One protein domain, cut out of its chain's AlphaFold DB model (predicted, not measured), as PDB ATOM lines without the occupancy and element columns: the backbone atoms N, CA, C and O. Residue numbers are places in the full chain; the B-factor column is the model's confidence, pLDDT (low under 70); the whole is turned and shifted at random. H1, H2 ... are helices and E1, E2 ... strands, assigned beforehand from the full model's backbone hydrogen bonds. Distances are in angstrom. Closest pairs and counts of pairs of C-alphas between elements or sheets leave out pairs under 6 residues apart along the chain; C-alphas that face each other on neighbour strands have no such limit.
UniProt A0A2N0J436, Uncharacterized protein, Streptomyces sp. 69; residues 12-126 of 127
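AT A GLANCE: This is residues 12 to 126 of the 127 residues of an uncharacterized protein of Streptomyces sp. 69 (UniProt A0A2N0J436). A small, strongly twisted sheet of five strands has helix H2 across one face and the short helix H4 on the other, while helix H1 sticks out from this body as an arm. H3 and the unnamed stretch 93 to 104 lie away from H2, and H3 only grazes the sheet. The printed part has 115 residues with four named helices and five named strands, in the order H1 H2 E1 E2 E3 E4 H3 H4 E5, and its class is mixed, helices and strands. The sheet runs E4 E3 E2 E1 E5, all antiparallel. The whole is compact, with a radius of gyration of the C-alphas of 15.0 A, yet elongated, spanning 51 by 31 by 27 A.

HOW THE PARTS SIT: H1, residues 12 to 23, is not on the sheet and meets H2, residues 27 to 38, only through their link. E1, residues 42 to 46, E2, residues 53 to 57, E3, residues 60 to 64, and E4, residues 74 to 78, form a meander, each strand the antiparallel neighbour of the one before. N 44 and O 54 of E1 and E2 are 2.9 A apart, N 62 and O 55 of E3 and E2 2.8 A, and N 61 and O 78 of E3 and E4 2.8 A, within hydrogen-bond range. H2 is on the sheet at a height of 9.3 A and touches E3, where the closest C-alphas, those of Val 33 and Val 62, are 6.4 A apart. H3, residues 85 to 92, only grazes the sheet with its residues 85 to 88. H4, residues 105 to 110, is on the face opposite to H2, at a height of 8.5 A, which gives three layers, helices on both faces of a sheet. H4 touches E5, residues 123 to 125, where the closest C-alphas, those of Val 109 and Ala 123, are 4.8 A apart. E5 is an edge strand beside E1, with N 45 and O 124 2.9 A apart. In H1, H2, H3 and H4 every O i to N i+4 pair is within hydrogen-bond range.

IN THESE COORDINATES: H1 begins at C-alpha 12, (150.831, 119.061, 108.896), and measures 16.5 A from first to last C-alpha, as does H2. E1 measures 13.2 A, E2 13.3 A, E3 13.4 A, E4 11.5 A, H3 10.6 A, H4 8.5 A and E5 6.6 A. E5 ends at C-alpha 125, (143.670, 102.968, 150.472).

THE WHOLE: The two C-alphas farthest apart, those of His 12 and Gln 49, are 52.6 A apart. Residues 12 to 27 stand free; without them the body spans 33 by 27 by 27 A. The links H3 to H4 and H4 to E5 are long, and the printed part has no cut. The mean pLDDT of the printed part is 78.3, and 27 residues are under 70, among them residues 12 to 30.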
ATOM      1  N   HIS A  12     150.853 120.103 107.858       47.75
ATOM      2  CA  HIS A  12     150.831 119.061 108.896       47.75
ATOM      3  C   HIS A  12     151.752 119.374 110.092       47.75
ATOM      4  O   HIS A  12     151.388 119.103 111.233       47.75
ATOM      5  N   ASP A  13     152.903 120.015 109.865       44.94
ATOM      6  CA  ASP A  13     153.826 120.411 110.939       44.94
ATOM      7  C   ASP A  13     153.271 121.590 111.750       44.94
ATOM      8  O   ASP A  13     153.508 121.700 112.953       44.94
ATOM      9  N   ARG A  14     152.497 122.473 111.102       49.81
ATOM     10  CA  ARG A  14     151.798 123.581 111.768       49.81
ATOM     11  C   ARG A  14     150.639 123.095 112.629       49.81
ATOM     12  O   ARG A  14     150.405 123.682 113.677       49.81
ATOM     13  N   GLU A  15     149.954 122.035 112.216       39.66
ATOM     14  CA  GLU A  15     148.872 121.420 112.988       39.66
ATOM     15  C   GLU A  15     149.417 120.650 114.198       39.66
ATOM     16  O   GLU A  15     148.923 120.832 115.306       39.66
ATOM     17  N   ALA A  16     150.520 119.911 114.034       43.53
ATOM     18  CA  ALA A  16     151.227 119.274 115.145       43.53
ATOM     19  C   ALA A  16     151.804 120.305 116.136       43.53
ATOM     20  O   ALA A  16     151.668 120.146 117.349       43.53
ATOM     21  N   ALA A  17     152.394 121.401 115.644       41.53
ATOM     22  CA  ALA A  17     152.878 122.490 116.491       41.53
ATOM     23  C   ALA A  17     151.733 123.250 117.184       41.53
ATOM     24  O   ALA A  17     151.863 123.617 118.349       41.53
ATOM     25  N   ALA A  18     150.595 123.453 116.509       38.78
ATOM     26  CA  ALA A  18     149.404 124.071 117.090       38.78
ATOM     27  C   ALA A  18     148.705 123.159 118.114       38.78
ATOM     28  O   ALA A  18     148.209 123.660 119.121       38.78
ATOM     29  N   SER A  19     148.714 121.838 117.902       39.28
ATOM     30  CA  SER A  19     148.231 120.840 118.865       39.28
ATOM     31  C   SER A  19     149.111 120.829 120.114       39.28
ATOM     32  O   SER A  19     148.602 120.906 121.229       39.28
ATOM     33  N   ARG A  20     150.436 120.882 119.933       39.91
ATOM     34  CA  ARG A  20     151.413 120.983 121.026       39.91
ATOM     35  C   ARG A  20     151.360 122.330 121.759       39.91
ATOM     36  O   ARG A  20     151.689 122.404 122.932       39.91
ATOM     37  N   LEU A  21     150.917 123.398 121.093       34.59
ATOM     38  CA  LEU A  21     150.677 124.713 121.705       34.59
ATOM     39  C   LEU A  21     149.310 124.821 122.402       34.59
ATOM     40  O   LEU A  21     149.170 125.645 123.304       34.59
ATOM     41  N   ARG A  22     148.310 124.017 122.014       39.81
ATOM     42  CA  ARG A  22     147.050 123.858 122.764       39.81
ATOM     43  C   ARG A  22     147.239 123.003 124.014       39.81
ATOM     44  O   ARG A  22     146.680 123.349 125.041       39.81
ATOM     45  N   GLU A  23     148.091 121.982 123.954       38.47
ATOM     46  CA  GLU A  23     148.491 121.162 125.110       38.47
ATOM     47  C   GLU A  23     149.153 121.994 126.230       38.47
ATOM     48  O   GLU A  23     148.998 121.692 127.405       38.47
ATOM     49  N   VAL A  24     149.810 123.106 125.879       39.91
ATOM     50  CA  VAL A  24     150.466 124.032 126.827       39.91
ATOM     51  C   VAL A  24     149.516 125.126 127.361       39.91
ATOM     52  O   VAL A  24     149.858 125.853 128.293       39.91
ATOM     53  N   ARG A  25     148.307 125.276 126.805       40.56
ATOM     54  CA  ARG A  25     147.323 126.281 127.241       40.56
ATOM     55  C   ARG A  25     146.268 125.636 128.136       40.56
ATOM     56  O   ARG A  25     145.286 125.184 127.582       40.56
ATOM     57  N   GLY A  26     146.456 125.645 129.461       43.94
ATOM     58  CA  GLY A  26     145.428 125.616 130.534       43.94
ATOM     59  C   GLY A  26     144.396 124.470 130.609       43.94
ATOM     60  O   GLY A  26     144.028 124.060 131.701       43.94
ATOM     61  N   ASP A  27     143.958 123.926 129.481       46.94
ATOM     62  CA  ASP A  27     142.860 122.976 129.323       46.94
ATOM     63  C   ASP A  27     143.320 121.520 129.549       46.94
ATOM     64  O   ASP A  27     142.510 120.636 129.825       46.94
ATOM     65  N   GLY A  28     144.630 121.254 129.430       56.06
ATOM     66  CA  GLY A  28     145.224 119.923 129.597       56.06
ATOM     67  C   GLY A  28     145.270 119.451 131.052       56.06
ATOM     68  O   GLY A  28     144.946 118.298 131.327       56.06
ATOM     69  N   GLU A  29     145.600 120.346 131.990       63.66
ATOM     70  CA  GLU A  29     145.588 120.021 133.424       63.66
ATOM     71  C   GLU A  29     144.166 119.751 133.915       63.66
ATOM     72  O   GLU A  29     143.937 118.766 134.608       63.66
ATOM     73  N   GLU A  30     143.188 120.565 133.511       68.75
ATOM     74  CA  GLU A  30     141.793 120.347 133.903       68.75
ATOM     75  C   GLU A  30     141.240 119.033 133.328       68.75
ATOM     76  O   GLU A  30     140.574 118.275 134.038       68.75
ATOM     77  N   ALA A  31     141.574 118.705 132.075       72.25
ATOM     78  CA  ALA A  31     141.213 117.427 131.469       72.25
ATOM     79  C   ALA A  31     141.866 116.229 132.184       72.25
ATOM     80  O   ALA A  31     141.190 115.226 132.425       72.25
ATOM     81  N   ALA A  32     143.143 116.337 132.565       76.94
ATOM     82  CA  ALA A  32     143.859 115.299 133.308       76.94
ATOM     83  C   ALA A  32     143.289 115.109 134.723       76.94
ATOM     84  O   ALA A  32     142.991 113.983 135.125       76.94
ATOM     85  N   VAL A  33     143.036 116.203 135.450       82.56
ATOM     86  CA  VAL A  33     142.371 116.189 136.764       82.56
ATOM     87  C   VAL A  33     141.019 115.487 136.670       82.56
ATOM     88  O   VAL A  33     140.706 114.610 137.478       82.56
ATOM     89  N   LEU A  34     140.218 115.841 135.664       85.06
ATOM     90  CA  LEU A  34     138.902 115.254 135.460       85.06
ATOM     91  C   LEU A  34     138.982 113.756 135.136       85.06
ATOM     92  O   LEU A  34     138.141 112.988 135.606       85.06
ATOM     93  N   GLU A  35     139.974 113.330 134.355       86.62
ATOM     94  CA  GLU A  35     140.191 111.919 134.028       86.62
ATOM     95  C   GLU A  35     140.580 111.098 135.263       86.62
ATOM     96  O   GLU A  35     140.002 110.035 135.496       86.62
ATOM     97  N   ILE A  36     141.478 111.615 136.107       90.75
ATOM     98  CA  ILE A  36     141.856 110.972 137.376       90.75
ATOM     99  C   ILE A  36     140.635 110.818 138.291       90.75
ATOM    100  O   ILE A  36     140.427 109.759 138.879       90.75
ATOM    101  N   LEU A  37     139.796 111.854 138.397       90.75
ATOM    102  CA  LEU A  37     138.595 111.816 139.238       90.75
ATOM    103  C   LEU A  37     137.537 110.828 138.723       90.75
ATOM    104  O   LEU A  37     136.865 110.177 139.524       90.75
ATOM    105  N   LYS A  38     137.372 110.708 137.399       91.94
ATOM    106  CA  LYS A  38     136.403 109.785 136.782       91.94
ATOM    107  C   LYS A  38     136.863 108.333 136.850       91.94
ATOM    108  O   LYS A  38     136.061 107.450 137.153       91.94
ATOM    109  N   ASN A  39     138.141 108.095 136.569       94.69
ATOM    110  CA  ASN A  39     138.699 106.763 136.369       94.69
ATOM    111  C   ASN A  39     139.989 106.564 137.186       94.69
ATOM    112  O   ASN A  39     141.048 106.340 136.587       94.69
ATOM    113  N   PRO A  40     139.927 106.634 138.531       95.62
ATOM    114  CA  PRO A  40     141.087 106.395 139.376       95.62
ATOM    115  C   PRO A  40     141.409 104.901 139.443       95.62
ATOM    116  O   PRO A  40     140.502 104.061 139.562       95.62
ATOM    117  N   ASP A  41     142.703 104.597 139.484       95.81
ATOM    118  CA  ASP A  41     143.218 103.255 139.760       95.81
ATOM    119  C   ASP A  41     143.144 102.937 141.253       95.81
ATOM    120  O   ASP A  41     142.946 101.789 141.640       95.81
ATOM    121  N   ALA A  42     143.293 103.962 142.096       97.19
ATOM    122  CA  ALA A  42     143.200 103.834 143.542       97.19
ATOM    123  C   ALA A  42     142.608 105.093 144.181       97.19
ATOM    124  O   ALA A  42     142.844 106.215 143.723       97.19
ATOM    125  N   VAL A  43     141.879 104.908 145.281       96.88
ATOM    126  CA  VAL A  43     141.389 106.016 146.113       96.88
ATOM    127  C   VAL A  43     141.861 105.824 147.541       96.88
ATOM    128  O   VAL A  43     141.787 104.725 148.087       96.88
ATOM    129  N   TYR A  44     142.308 106.906 148.165       97.44
ATOM    130  CA  TYR A  44     142.794 106.911 149.538       97.44
ATOM    131  C   TYR A  44     142.047 107.940 150.375       97.44
ATOM    132  O   TYR A  44     141.613 108.970 149.864       97.44
ATOM    133  N   GLN A  45     141.951 107.683 151.675       96.38
ATOM    134  CA  GLN A  45     141.440 108.632 152.657       96.38
ATOM    135  C   GLN A  45     142.545 109.014 153.641       96.38
ATOM    136  O   GLN A  45     143.170 108.142 154.250       96.38
ATOM    137  N   SER A  46     142.782 110.317 153.790       95.25
ATOM    138  CA  SER A  46     143.759 110.876 154.722       95.25
ATOM    139  C   SER A  46     143.398 110.526 156.158       95.25
ATOM    140  O   SER A  46     142.239 110.613 156.556       95.25
ATOM    141  N   SER A  47     144.419 110.221 156.949       92.88
ATOM    142  CA  SER A  47     144.327 110.141 158.409       92.88
ATOM    143  C   SER A  47     144.393 111.513 159.096       92.88
ATOM    144  O   SER A  47     144.180 111.604 160.304       92.88
ATOM    145  N   GLY A  48     144.685 112.585 158.349       88.62
ATOM    146  CA  GLY A  48     144.666 113.950 158.870       88.62
ATOM    147  C   GLY A  48     143.257 114.412 159.256       88.62
ATOM    148  O   GLY A  48     142.261 113.875 158.777       88.62
ATOM    149  N   GLN A  49     143.170 115.459 160.082       78.38
ATOM    150  CA  GLN A  49     141.903 115.940 160.660       78.38
ATOM    151  C   GLN A  49     140.810 116.257 159.627       78.38
ATOM    152  O   GLN A  49     139.633 116.073 159.914       78.38
ATOM    153  N   ALA A  50     141.186 116.711 158.428       82.50
ATOM    154  CA  ALA A  50     140.241 117.045 157.362       82.50
ATOM    155  C   ALA A  50     139.729 115.820 156.577       82.50
ATOM    156  O   ALA A  50     138.792 115.954 155.794       82.50
ATOM    157  N   GLY A  51     140.338 114.638 156.744       90.06
ATOM    158  CA  GLY A  51     139.908 113.410 156.071       90.06
ATOM    159  C   GLY A  51     139.904 113.498 154.540       90.06
ATOM    160  O   GLY A  51     139.021 112.920 153.909       90.06
ATOM    161  N   ASN A  52     140.842 114.254 153.953       93.88
ATOM    162  CA  ASN A  52     140.936 114.485 152.506       93.88
ATOM    163  C   ASN A  52     141.008 113.179 151.709       93.88
ATOM    164  O   ASN A  52     141.577 112.192 152.174       93.88
ATOM    165  N   PHE A  53     140.489 113.201 150.487       95.31
ATOM    166  CA  PHE A  53     140.573 112.076 149.563       95.31
ATOM    167  C   PHE A  53     141.683 112.287 148.541       95.31
ATOM    168  O   PHE A  53     141.903 113.405 148.081       95.31
ATOM    169  N   PHE A  54     142.356 111.203 148.170       95.00
ATOM    170  CA  PHE A  54     143.383 111.189 147.135       95.00
ATOM    171  C   PHE A  54     142.923 110.237 146.044       95.00
ATOM    172  O   PHE A  54     142.715 109.054 146.313       95.00
ATOM    173  N   PHE A  55     142.763 110.746 144.833       95.19
ATOM    174  CA  PHE A  55     142.424 109.963 143.653       95.19
ATOM    175  C   PHE A  55     143.697 109.801 142.849       95.19
ATOM    176  O   PHE A  55     144.252 110.806 142.419       95.19
ATOM    177  N   ARG A  56     144.187 108.569 142.696       94.69
ATOM    178  CA  ARG A  56     145.421 108.290 141.960       94.69
ATOM    179  C   ARG A  56     145.108 107.587 140.648       94.69
ATOM    180  O   ARG A  56     144.315 106.642 140.646       94.69
ATOM    181  N   LYS A  57     145.773 108.008 139.579       92.38
ATOM    182  CA  LYS A  57     145.840 107.299 138.300       92.38
ATOM    183  C   LYS A  57     147.296 107.284 137.849       92.38
ATOM    184  O   LYS A  57     147.927 108.336 137.852       92.38
ATOM    185  N   ASP A  58     147.832 106.109 137.548       90.00
ATOM    186  CA  ASP A  58     149.252 105.907 137.264       90.00
ATOM    187  C   ASP A  58     150.153 106.548 138.350       90.00
ATOM    188  O   ASP A  58     150.156 106.111 139.512       90.00
ATOM    189  N   ASN A  59     150.886 107.602 137.981       87.62
ATOM    190  CA  ASN A  59     151.817 108.351 138.826       87.62
ATOM    191  C   ASN A  59     151.287 109.738 139.238       87.62
ATOM    192  O   ASN A  59     152.032 110.520 139.837       87.62
ATOM    193  N   ASP A  60     150.023 110.037 138.940       88.25
ATOM    194  CA  ASP A  60     149.374 111.315 139.222       88.25
ATOM    195  C   ASP A  60     148.298 111.172 140.300       88.25
ATOM    196  O   ASP A  60     147.637 110.139 140.435       88.25
ATOM    197  N   VAL A  61     148.105 112.227 141.089       89.75
ATOM    198  CA  VAL A  61     147.133 112.280 142.178       89.75
ATOM    199  C   VAL A  61     146.379 113.604 142.190       89.75
ATOM    200  O   VAL A  61     146.966 114.678 142.077       89.75
ATOM    201  N   VAL A  62     145.070 113.532 142.417       91.06
ATOM    202  CA  VAL A  62     144.226 114.685 142.743       91.06
ATOM    203  C   VAL A  62     143.825 114.595 144.207       91.06
ATOM    204  O   VAL A  62     143.291 113.577 144.656       91.06
ATOM    205  N   VAL A  63     144.066 115.670 144.955       90.25
ATOM    206  CA  VAL A  63     143.671 115.777 146.362       90.25
ATOM    207  C   VAL A  63     142.373 116.564 146.453       90.25
ATOM    208  O   VAL A  63     142.265 117.665 145.919       90.25
ATOM    209  N   VAL A  64     141.390 116.015 147.155       92.44
ATOM    210  CA  VAL A  64     140.048 116.580 147.311       92.44
ATOM    211  C   VAL A  64     139.754 116.780 148.791       92.44
ATOM    212  O   VAL A  64     140.070 115.921 149.619       92.44
ATOM    213  N   TYR A  65     139.132 117.907 149.140       89.06
ATOM    214  CA  TYR A  65     138.718 118.160 150.518       89.06
ATOM    215  C   TYR A  65     137.740 117.088 151.006       89.06
ATOM    216  O   TYR A  65     136.755 116.760 150.333       89.06
ATOM    217  N   GLY A  66     138.020 116.570 152.202       88.75
ATOM    218  CA  GLY A  66     137.138 115.656 152.916       88.75
ATOM    219  C   GLY A  66     135.901 116.362 153.492       88.75
ATOM    220  O   GLY A  66     135.551 117.464 153.058       88.75
ATOM    221  N   PRO A  67     135.201 115.733 154.450       87.50
ATOM    222  CA  PRO A  67     133.977 116.277 155.031       87.50
ATOM    223  C   PRO A  67     134.127 117.714 155.552       87.50
ATOM    224  O   PRO A  67     135.062 118.027 156.288       87.50
ATOM    225  N   GLY A  68     133.179 118.585 155.195       87.06
ATOM    226  CA  GLY A  68     133.165 119.987 155.614       87.06
ATOM    227  C   GLY A  68     132.672 120.953 154.528       87.06
ATOM    228  O   GLY A  68     132.180 120.525 153.486       87.06
ATOM    229  N   PRO A  69     132.822 122.275 154.731       84.94
ATOM    230  CA  PRO A  69     132.264 123.295 153.834       84.94
ATOM    231  C   PRO A  69     132.805 123.275 152.397       84.94
ATOM    232  O   PRO A  69     132.149 123.777 151.489       84.94
ATOM    233  N   LYS A  70     134.006 122.723 152.188       85.56
ATOM    234  CA  LYS A  70     134.649 122.599 150.869       85.56
ATOM    235  C   LYS A  70     134.629 121.169 150.327       85.56
ATOM    236  O   LYS A  70     135.340 120.882 149.370       85.56
ATOM    237  N   GLN A  71     133.862 120.274 150.948       88.75
ATOM    238  CA  GLN A  71     133.848 118.859 150.595       88.75
ATOM    239  C   GLN A  71     133.645 118.658 149.091       88.75
ATOM    240  O   GLN A  71     132.764 119.263 148.484       88.75
ATOM    241  N   GLY A  72     134.471 117.792 148.500       83.31
ATOM    242  CA  GLY A  72     134.397 117.471 147.075       83.31
ATOM    243  C   GLY A  72     135.097 118.471 146.151       83.31
ATOM    244  O   GLY A  72     135.249 118.179 144.969       83.31
ATOM    245  N   GLN A  73     135.571 119.614 146.657       85.00
ATOM    246  CA  GLN A  73     136.390 120.532 145.865       85.00
ATOM    247  C   GLN A  73     137.829 120.014 145.766       85.00
ATOM    248  O   GLN A  73     138.419 119.601 146.772       85.00
ATOM    249  N   ALA A  74     138.395 120.059 144.560       81.56
ATOM    250  CA  ALA A  74     139.805 119.766 144.340       81.56
ATOM    251  C   ALA A  74     140.675 120.839 145.013       81.56
ATOM    252  O   ALA A  74     140.413 122.035 144.899       81.56
ATOM    253  N   ILE A  75     141.694 120.390 145.739       74.88
ATOM    254  CA  ILE A  75     142.675 121.240 146.417       74.88
ATOM    255  C   ILE A  75     143.836 121.516 145.470       74.88
ATOM    256  O   ILE A  75     144.270 122.653 145.318       74.88
ATOM    257  N   THR A  76     144.367 120.447 144.879       69.94
ATOM    258  CA  THR A  76     145.592 120.456 144.084       69.94
ATOM    259  C   THR A  76     145.739 119.123 143.347       69.94
ATOM    260  O   THR A  76     145.125 118.120 143.737       69.94
ATOM    261  N   ALA A  77     146.554 119.120 142.298       70.00
ATOM    262  CA  ALA A  77     146.974 117.934 141.575       70.00
ATOM    263  C   ALA A  77     148.504 117.868 141.557       70.00
ATOM    264  O   ALA A  77     149.172 118.893 141.430       70.00
ATOM    265  N   TYR A  78     149.048 116.665 141.700       68.94
ATOM    266  CA  TYR A  78     150.483 116.399 141.652       68.94
ATOM    267  C   TYR A  78     150.750 115.188 140.773       68.94
ATOM    268  O   TYR A  78     149.939 114.268 140.745       68.94
ATOM    269  N   GLY A  79     151.925 115.141 140.157       68.06
ATOM    270  CA  GLY A  79     152.414 113.937 139.502       68.06
ATOM    271  C   GLY A  79     153.289 114.226 138.296       68.06
ATOM    272  O   GLY A  79     153.648 115.375 138.031       68.06
ATOM    273  N   GLU A  80     153.681 113.161 137.610       74.88
ATOM    274  CA  GLU A  80     154.604 113.197 136.476       74.88
ATOM    275  C   GLU A  80     154.009 113.910 135.252       74.88
ATOM    276  O   GLU A  80     154.755 114.501 134.468       74.88
ATOM    277  N   SER A  81     152.680 113.907 135.101       62.50
ATOM    278  CA  SER A  81     152.007 114.568 133.981       62.50
ATOM    279  C   SER A  81     151.867 116.084 134.162       62.50
ATOM    280  O   SER A  81     151.506 116.776 133.209       62.50
ATOM    281  N   GLY A  82     152.088 116.601 135.376       68.88
ATOM    282  CA  GLY A  82     151.897 118.008 135.740       68.88
ATOM    283  C   GLY A  82     153.200 118.758 136.029       68.88
ATOM    284  O   GLY A  82     154.296 118.192 136.029       68.88
ATOM    285  N   ILE A  83     153.084 120.056 136.311       70.94
ATOM    286  CA  ILE A  83     154.194 120.853 136.856       70.94
ATOM    287  C   ILE A  83     154.220 120.763 138.389       70.94
ATOM    288  O   ILE A  83     153.214 120.468 139.028       70.94
ATOM    289  N   LYS A  84     155.367 121.036 139.017       71.19
ATOM    290  CA  LYS A  84     155.520 121.004 140.485       71.19
ATOM    291  C   LYS A  84     154.579 121.968 141.215       71.19
ATOM    292  O   LYS A  84     154.233 121.710 142.371       71.19
ATOM    293  N   GLY A  85     154.253 123.098 140.590       72.56
ATOM    294  CA  GLY A  85     153.622 124.232 141.254       72.56
ATOM    295  C   GLY A  85     154.516 124.844 142.339       72.56
ATOM    296  O   GLY A  85     155.621 124.364 142.620       72.56
ATOM    297  N   ASP A  86     154.042 125.921 142.963       70.69
ATOM    298  CA  ASP A  86     154.802 126.631 143.999       70.69
ATOM    299  C   ASP A  86     155.102 125.724 145.202       70.69
ATOM    300  O   ASP A  86     156.242 125.677 145.672       70.69
ATOM    301  N   SER A  87     154.130 124.903 145.616       64.25
ATOM    302  CA  SER A  87     154.299 123.940 146.711       64.25
ATOM    303  C   SER A  87     155.371 122.893 146.431       64.25
ATOM    304  O   SER A  87     156.202 122.597 147.292       64.25
ATOM    305  N   GLY A  88     155.378 122.318 145.225       67.50
ATOM    306  CA  GLY A  88     156.367 121.310 144.854       67.50
ATOM    307  C   GLY A  88     157.770 121.902 144.743       67.50
ATOM    308  O   GLY A  88     158.736 121.264 145.159       67.50
ATOM    309  N   ALA A  89     157.893 123.134 144.241       74.50
ATOM    310  CA  ALA A  89     159.168 123.843 144.183       74.50
ATOM    311  C   ALA A  89     159.704 124.194 145.578       74.50
ATOM    312  O   ALA A  89     160.891 123.997 145.837       74.50
ATOM    313  N   ALA A  90     158.845 124.649 146.492       73.88
ATOM    314  CA  ALA A  90     159.233 124.978 147.861       73.88
ATOM    315  C   ALA A  90     159.733 123.750 148.639       73.88
ATOM    316  O   ALA A  90     160.742 123.826 149.339       73.88
ATOM    317  N   ALA A  91     159.062 122.605 148.493       66.44
ATOM    318  CA  ALA A  91     159.400 121.401 149.247       66.44
ATOM    319  C   ALA A  91     160.559 120.590 148.649       66.44
ATOM    320  O   ALA A  91     161.290 119.924 149.380       66.44
ATOM    321  N   LEU A  92     160.711 120.596 147.320       72.00
ATOM    322  CA  LEU A  92     161.639 119.708 146.607       72.00
ATOM    323  C   LEU A  92     162.780 120.451 145.902       72.00
ATOM    324  O   LEU A  92     163.673 119.810 145.344       72.00
ATOM    325  N   GLY A  93     162.743 121.782 145.901       76.06
ATOM    326  CA  GLY A  93     163.619 122.622 145.099       76.06
ATOM    327  C   GLY A  93     163.265 122.625 143.604       76.06
ATOM    328  O   GLY A  93     162.444 121.847 143.100       76.06
ATOM    329  N   GLY A  94     163.940 123.505 142.867       81.75
ATOM    330  CA  GLY A  94     163.694 123.738 141.441       81.75
ATOM    331  C   GLY A  94     162.667 124.843 141.193       81.75
ATOM    332  O   GLY A  94     162.426 125.681 142.060       81.75
ATOM    333  N   LYS A  95     162.101 124.881 139.985       80.56
ATOM    334  CA  LYS A  95     161.107 125.883 139.578       80.56
ATOM    335  C   LYS A  95     159.686 125.322 139.699       80.56
ATOM    336  O   LYS A  95     159.493 124.134 139.444       80.56
ATOM    337  N   PRO A  96     158.679 126.167 139.977       76.81
ATOM    338  CA  PRO A  96     157.267 125.768 139.954       76.81
ATOM    339  C   PRO A  96     156.818 125.153 138.624       76.81
ATOM    340  O   PRO A  96     155.915 124.327 138.591       76.81
ATOM    341  N   THR A  97     157.478 125.532 137.531       78.56
ATOM    342  CA  THR A  97     157.226 125.037 136.172       78.56
ATOM    343  C   THR A  97     157.992 123.760 135.823       78.56
ATOM    344  O   THR A  97     157.874 123.281 134.699       78.56
ATOM    345  N   ASP A  98     158.851 123.254 136.712       77.94
ATOM    346  CA  ASP A  98     159.517 121.972 136.474       77.94
ATOM    347  C   ASP A  98     158.476 120.842 136.477       77.94
ATOM    348  O   ASP A  98     157.473 120.964 137.184       77.94
ATOM    349  N   PRO A  99     158.729 119.722 135.779       74.81
ATOM    350  CA  PRO A  99     157.890 118.535 135.891       74.81
ATOM    351  C   PRO A  99     157.749 118.074 137.344       74.81
ATOM    352  O   PRO A  99     158.725 118.077 138.113       74.81
ATOM    353  N   GLY A 100     156.534 117.679 137.715       76.06
ATOM    354  CA  GLY A 100     156.259 117.040 138.991       76.06
ATOM    355  C   GLY A 100     156.963 115.687 139.096       76.06
ATOM    356  O   GLY A 100     157.344 115.069 138.101       76.06
ATOM    357  N   ARG A 101     157.188 115.227 140.331       81.62
ATOM    358  CA  ARG A 101     157.674 113.857 140.541       81.62
ATOM    359  C   ARG A 101     156.491 112.887 140.464       81.62
ATOM    360  O   ARG A 101     155.403 113.271 140.897       81.62
ATOM    361  N   PRO A 102     156.718 111.634 140.055       85.94
ATOM    362  CA  PRO A 102     155.709 110.592 140.184       85.94
ATOM    363  C   PRO A 102     155.298 110.400 141.649       85.94
ATOM    364  O   PRO A 102     156.153 110.353 142.539       85.94
ATOM    365  N   VAL A 103     153.995 110.283 141.896       89.25
ATOM    366  CA  VAL A 103     153.428 110.011 143.221       89.25
ATOM    367  C   VAL A 103     153.152 108.518 143.362       89.25
ATOM    368  O   VAL A 103     152.251 107.958 142.732       89.25
ATOM    369  N   THR A 104     153.922 107.862 144.228       92.50
ATOM    370  CA  THR A 104     153.785 106.423 144.472       92.50
ATOM    371  C   THR A 104     152.720 106.109 145.523       92.50
ATOM    372  O   THR A 104     152.253 106.976 146.267       92.50
ATOM    373  N   HIS A 105     152.341 104.832 145.608       94.69
ATOM    374  CA  HIS A 105     151.509 104.335 146.701       94.69
ATOM    375  C   HIS A 105     152.173 104.610 148.058       94.69
ATOM    376  O   HIS A 105     151.534 105.127 148.973       94.69
ATOM    377  N   GLU A 106     153.469 104.316 148.166       95.50
ATOM    378  CA  GLU A 106     154.276 104.525 149.364       95.50
ATOM    379  C   GLU A 106     154.275 105.995 149.791       95.50
ATOM    380  O   GLU A 106     154.120 106.284 150.978       95.50
ATOM    381  N   ASP A 107     154.365 106.929 148.841       93.00
ATOM    382  CA  ASP A 107     154.318 108.360 149.146       93.00
ATOM    383  C   ASP A 107     152.986 108.770 149.786       93.00
ATOM    384  O   ASP A 107     152.964 109.582 150.715       93.00
ATOM    385  N   ILE A 108     151.877 108.179 149.338       94.56
ATOM    386  CA  ILE A 108     150.541 108.450 149.875       94.56
ATOM    387  C   ILE A 108     150.377 107.837 151.271       94.56
ATOM    388  O   ILE A 108     149.966 108.522 152.213       94.56
ATOM    389  N   VAL A 109     150.713 106.555 151.441       96.81
ATOM    390  CA  VAL A 109     150.488 105.849 152.717       96.81
ATOM    391  C   VAL A 109     151.489 106.229 153.806       96.81
ATOM    392  O   VAL A 109     151.237 105.967 154.979       96.81
ATOM    393  N   GLN A 110     152.605 106.873 153.447       96.25
ATOM    394  CA  GLN A 110     153.610 107.369 154.394       96.25
ATOM    395  C   GLN A 110     153.569 108.889 154.586       96.25
ATOM    396  O   GLN A 110     154.315 109.401 155.419       96.25
ATOM    397  N   GLY A 111     152.709 109.612 153.858       92.94
ATOM    398  CA  GLY A 111     152.571 111.066 153.987       92.94
ATOM    399  C   GLY A 111     153.802 111.829 153.495       92.94
ATOM    400  O   GLY A 111     154.352 112.656 154.215       92.94
ATOM    401  N   ARG A 112     154.273 111.514 152.284       90.88
ATOM    402  CA  ARG A 112     155.457 112.122 151.644       90.88
ATOM    403  C   ARG A 112     155.116 113.037 150.469       90.88
ATOM    404  O   ARG A 112     156.020 113.530 149.798       90.88
ATOM    405  N   ILE A 113     153.831 113.299 150.227       86.25
ATOM    406  CA  ILE A 113     153.401 114.266 149.210       86.25
ATOM    407  C   ILE A 113     153.595 115.682 149.766       86.25
ATOM    408  O   ILE A 113     153.010 115.995 150.805       86.25
ATOM    409  N   PRO A 114     154.409 116.534 149.123       78.88
ATOM    410  CA  PRO A 114     154.712 117.866 149.629       78.88
ATOM    411  C   PRO A 114     153.527 118.836 149.540       78.88
ATOM    412  O   PRO A 114     152.658 118.708 148.686       78.88
ATOM    413  N   THR A 115     153.537 119.851 150.402       76.88
ATOM    414  CA  THR A 115     152.635 121.014 150.395       76.88
ATOM    415  C   THR A 115     153.398 122.259 150.878       76.88
ATOM    416  O   THR A 115     154.513 122.134 151.382       76.88
ATOM    417  N   ASP A 116     152.809 123.456 150.784       70.19
ATOM    418  CA  ASP A 116     153.446 124.724 151.200       70.19
ATOM    419  C   ASP A 116     153.905 124.737 152.672       70.19
ATOM    420  O   ASP A 116     154.804 125.486 153.042       70.19
ATOM    421  N   GLY A 117     153.291 123.908 153.524       71.81
ATOM    422  CA  GLY A 117     153.563 123.828 154.964       71.81
ATOM    423  C   GLY A 117     154.219 122.529 155.443       71.81
ATOM    424  O   GLY A 117     154.207 122.270 156.646       71.81
ATOM    425  N   GLY A 118     154.738 121.685 154.544       83.56
ATOM    426  CA  GLY A 118     155.337 120.394 154.897       83.56
ATOM    427  C   GLY A 118     154.862 119.272 153.981       83.56
ATOM    428  O   GLY A 118     155.060 119.335 152.772       83.56
ATOM    429  N   TYR A 119     154.232 118.248 154.554       87.19
ATOM    430  CA  TYR A 119     153.712 117.107 153.803       87.19
ATOM    431  C   TYR A 119     152.245 116.846 154.133       87.19
ATOM    432  O   TYR A 119     151.793 117.078 155.257       87.19
ATOM    433  N   LEU A 120     151.498 116.349 153.149       88.62
ATOM    434  CA  LEU A 120     150.150 115.841 153.367       88.62
ATOM    435  C   LEU A 120     150.197 114.648 154.327       88.62
ATOM    436  O   LEU A 120     151.098 113.813 154.265       88.62
ATOM    437  N   ALA A 121     149.203 114.564 155.210       93.94
ATOM    438  CA  ALA A 121     149.116 113.471 156.167       93.94
ATOM    439  C   ALA A 121     148.974 112.105 155.457       93.94
ATOM    440  O   ALA A 121     148.301 112.039 154.419       93.94
ATOM    441  N   PRO A 122     149.521 111.019 156.040       96.50
ATOM    442  CA  PRO A 122     149.379 109.661 155.523       96.50
ATOM    443  C   PRO A 122     147.927 109.287 155.232       96.50
ATOM    444  O   PRO A 122     147.013 109.723 155.943       96.50
ATOM    445  N   ALA A 123     147.706 108.437 154.235       97.12
ATOM    446  CA  ALA A 123     146.372 107.989 153.862       97.12
ATOM    447  C   ALA A 123     146.254 106.463 153.795       97.12
ATOM    448  O   ALA A 123     147.226 105.748 153.574       97.12
ATOM    449  N   ARG A 124     145.032 105.958 153.968       97.50
ATOM    450  CA  ARG A 124     144.705 104.540 153.789       97.50
ATOM    451  C   ARG A 124     143.993 104.347 152.459       97.50
ATOM    452  O   ARG A 124     143.050 105.080 152.177       97.50
ATOM    453  N   GLN A 125     144.393 103.343 151.684       97.62
ATOM    454  CA  GLN A 125     143.670 102.968 150.472       97.62
ATOM    455  C   GLN A 125     142.277 102.421 150.824       97.62
ATOM    456  O   GLN A 125     142.122 101.632 151.757       97.62
ATOM    457  N   ILE A 126     141.264 102.880 150.096       96.62
ATOM    458  CA  ILE A 126     139.851 102.517 150.272       96.62
ATOM    459  C   ILE A 126     139.201 101.995 148.983       96.62
ATOM    460  O   ILE A 126     138.093 101.466 149.045       96.62
TER     461      ILE A 126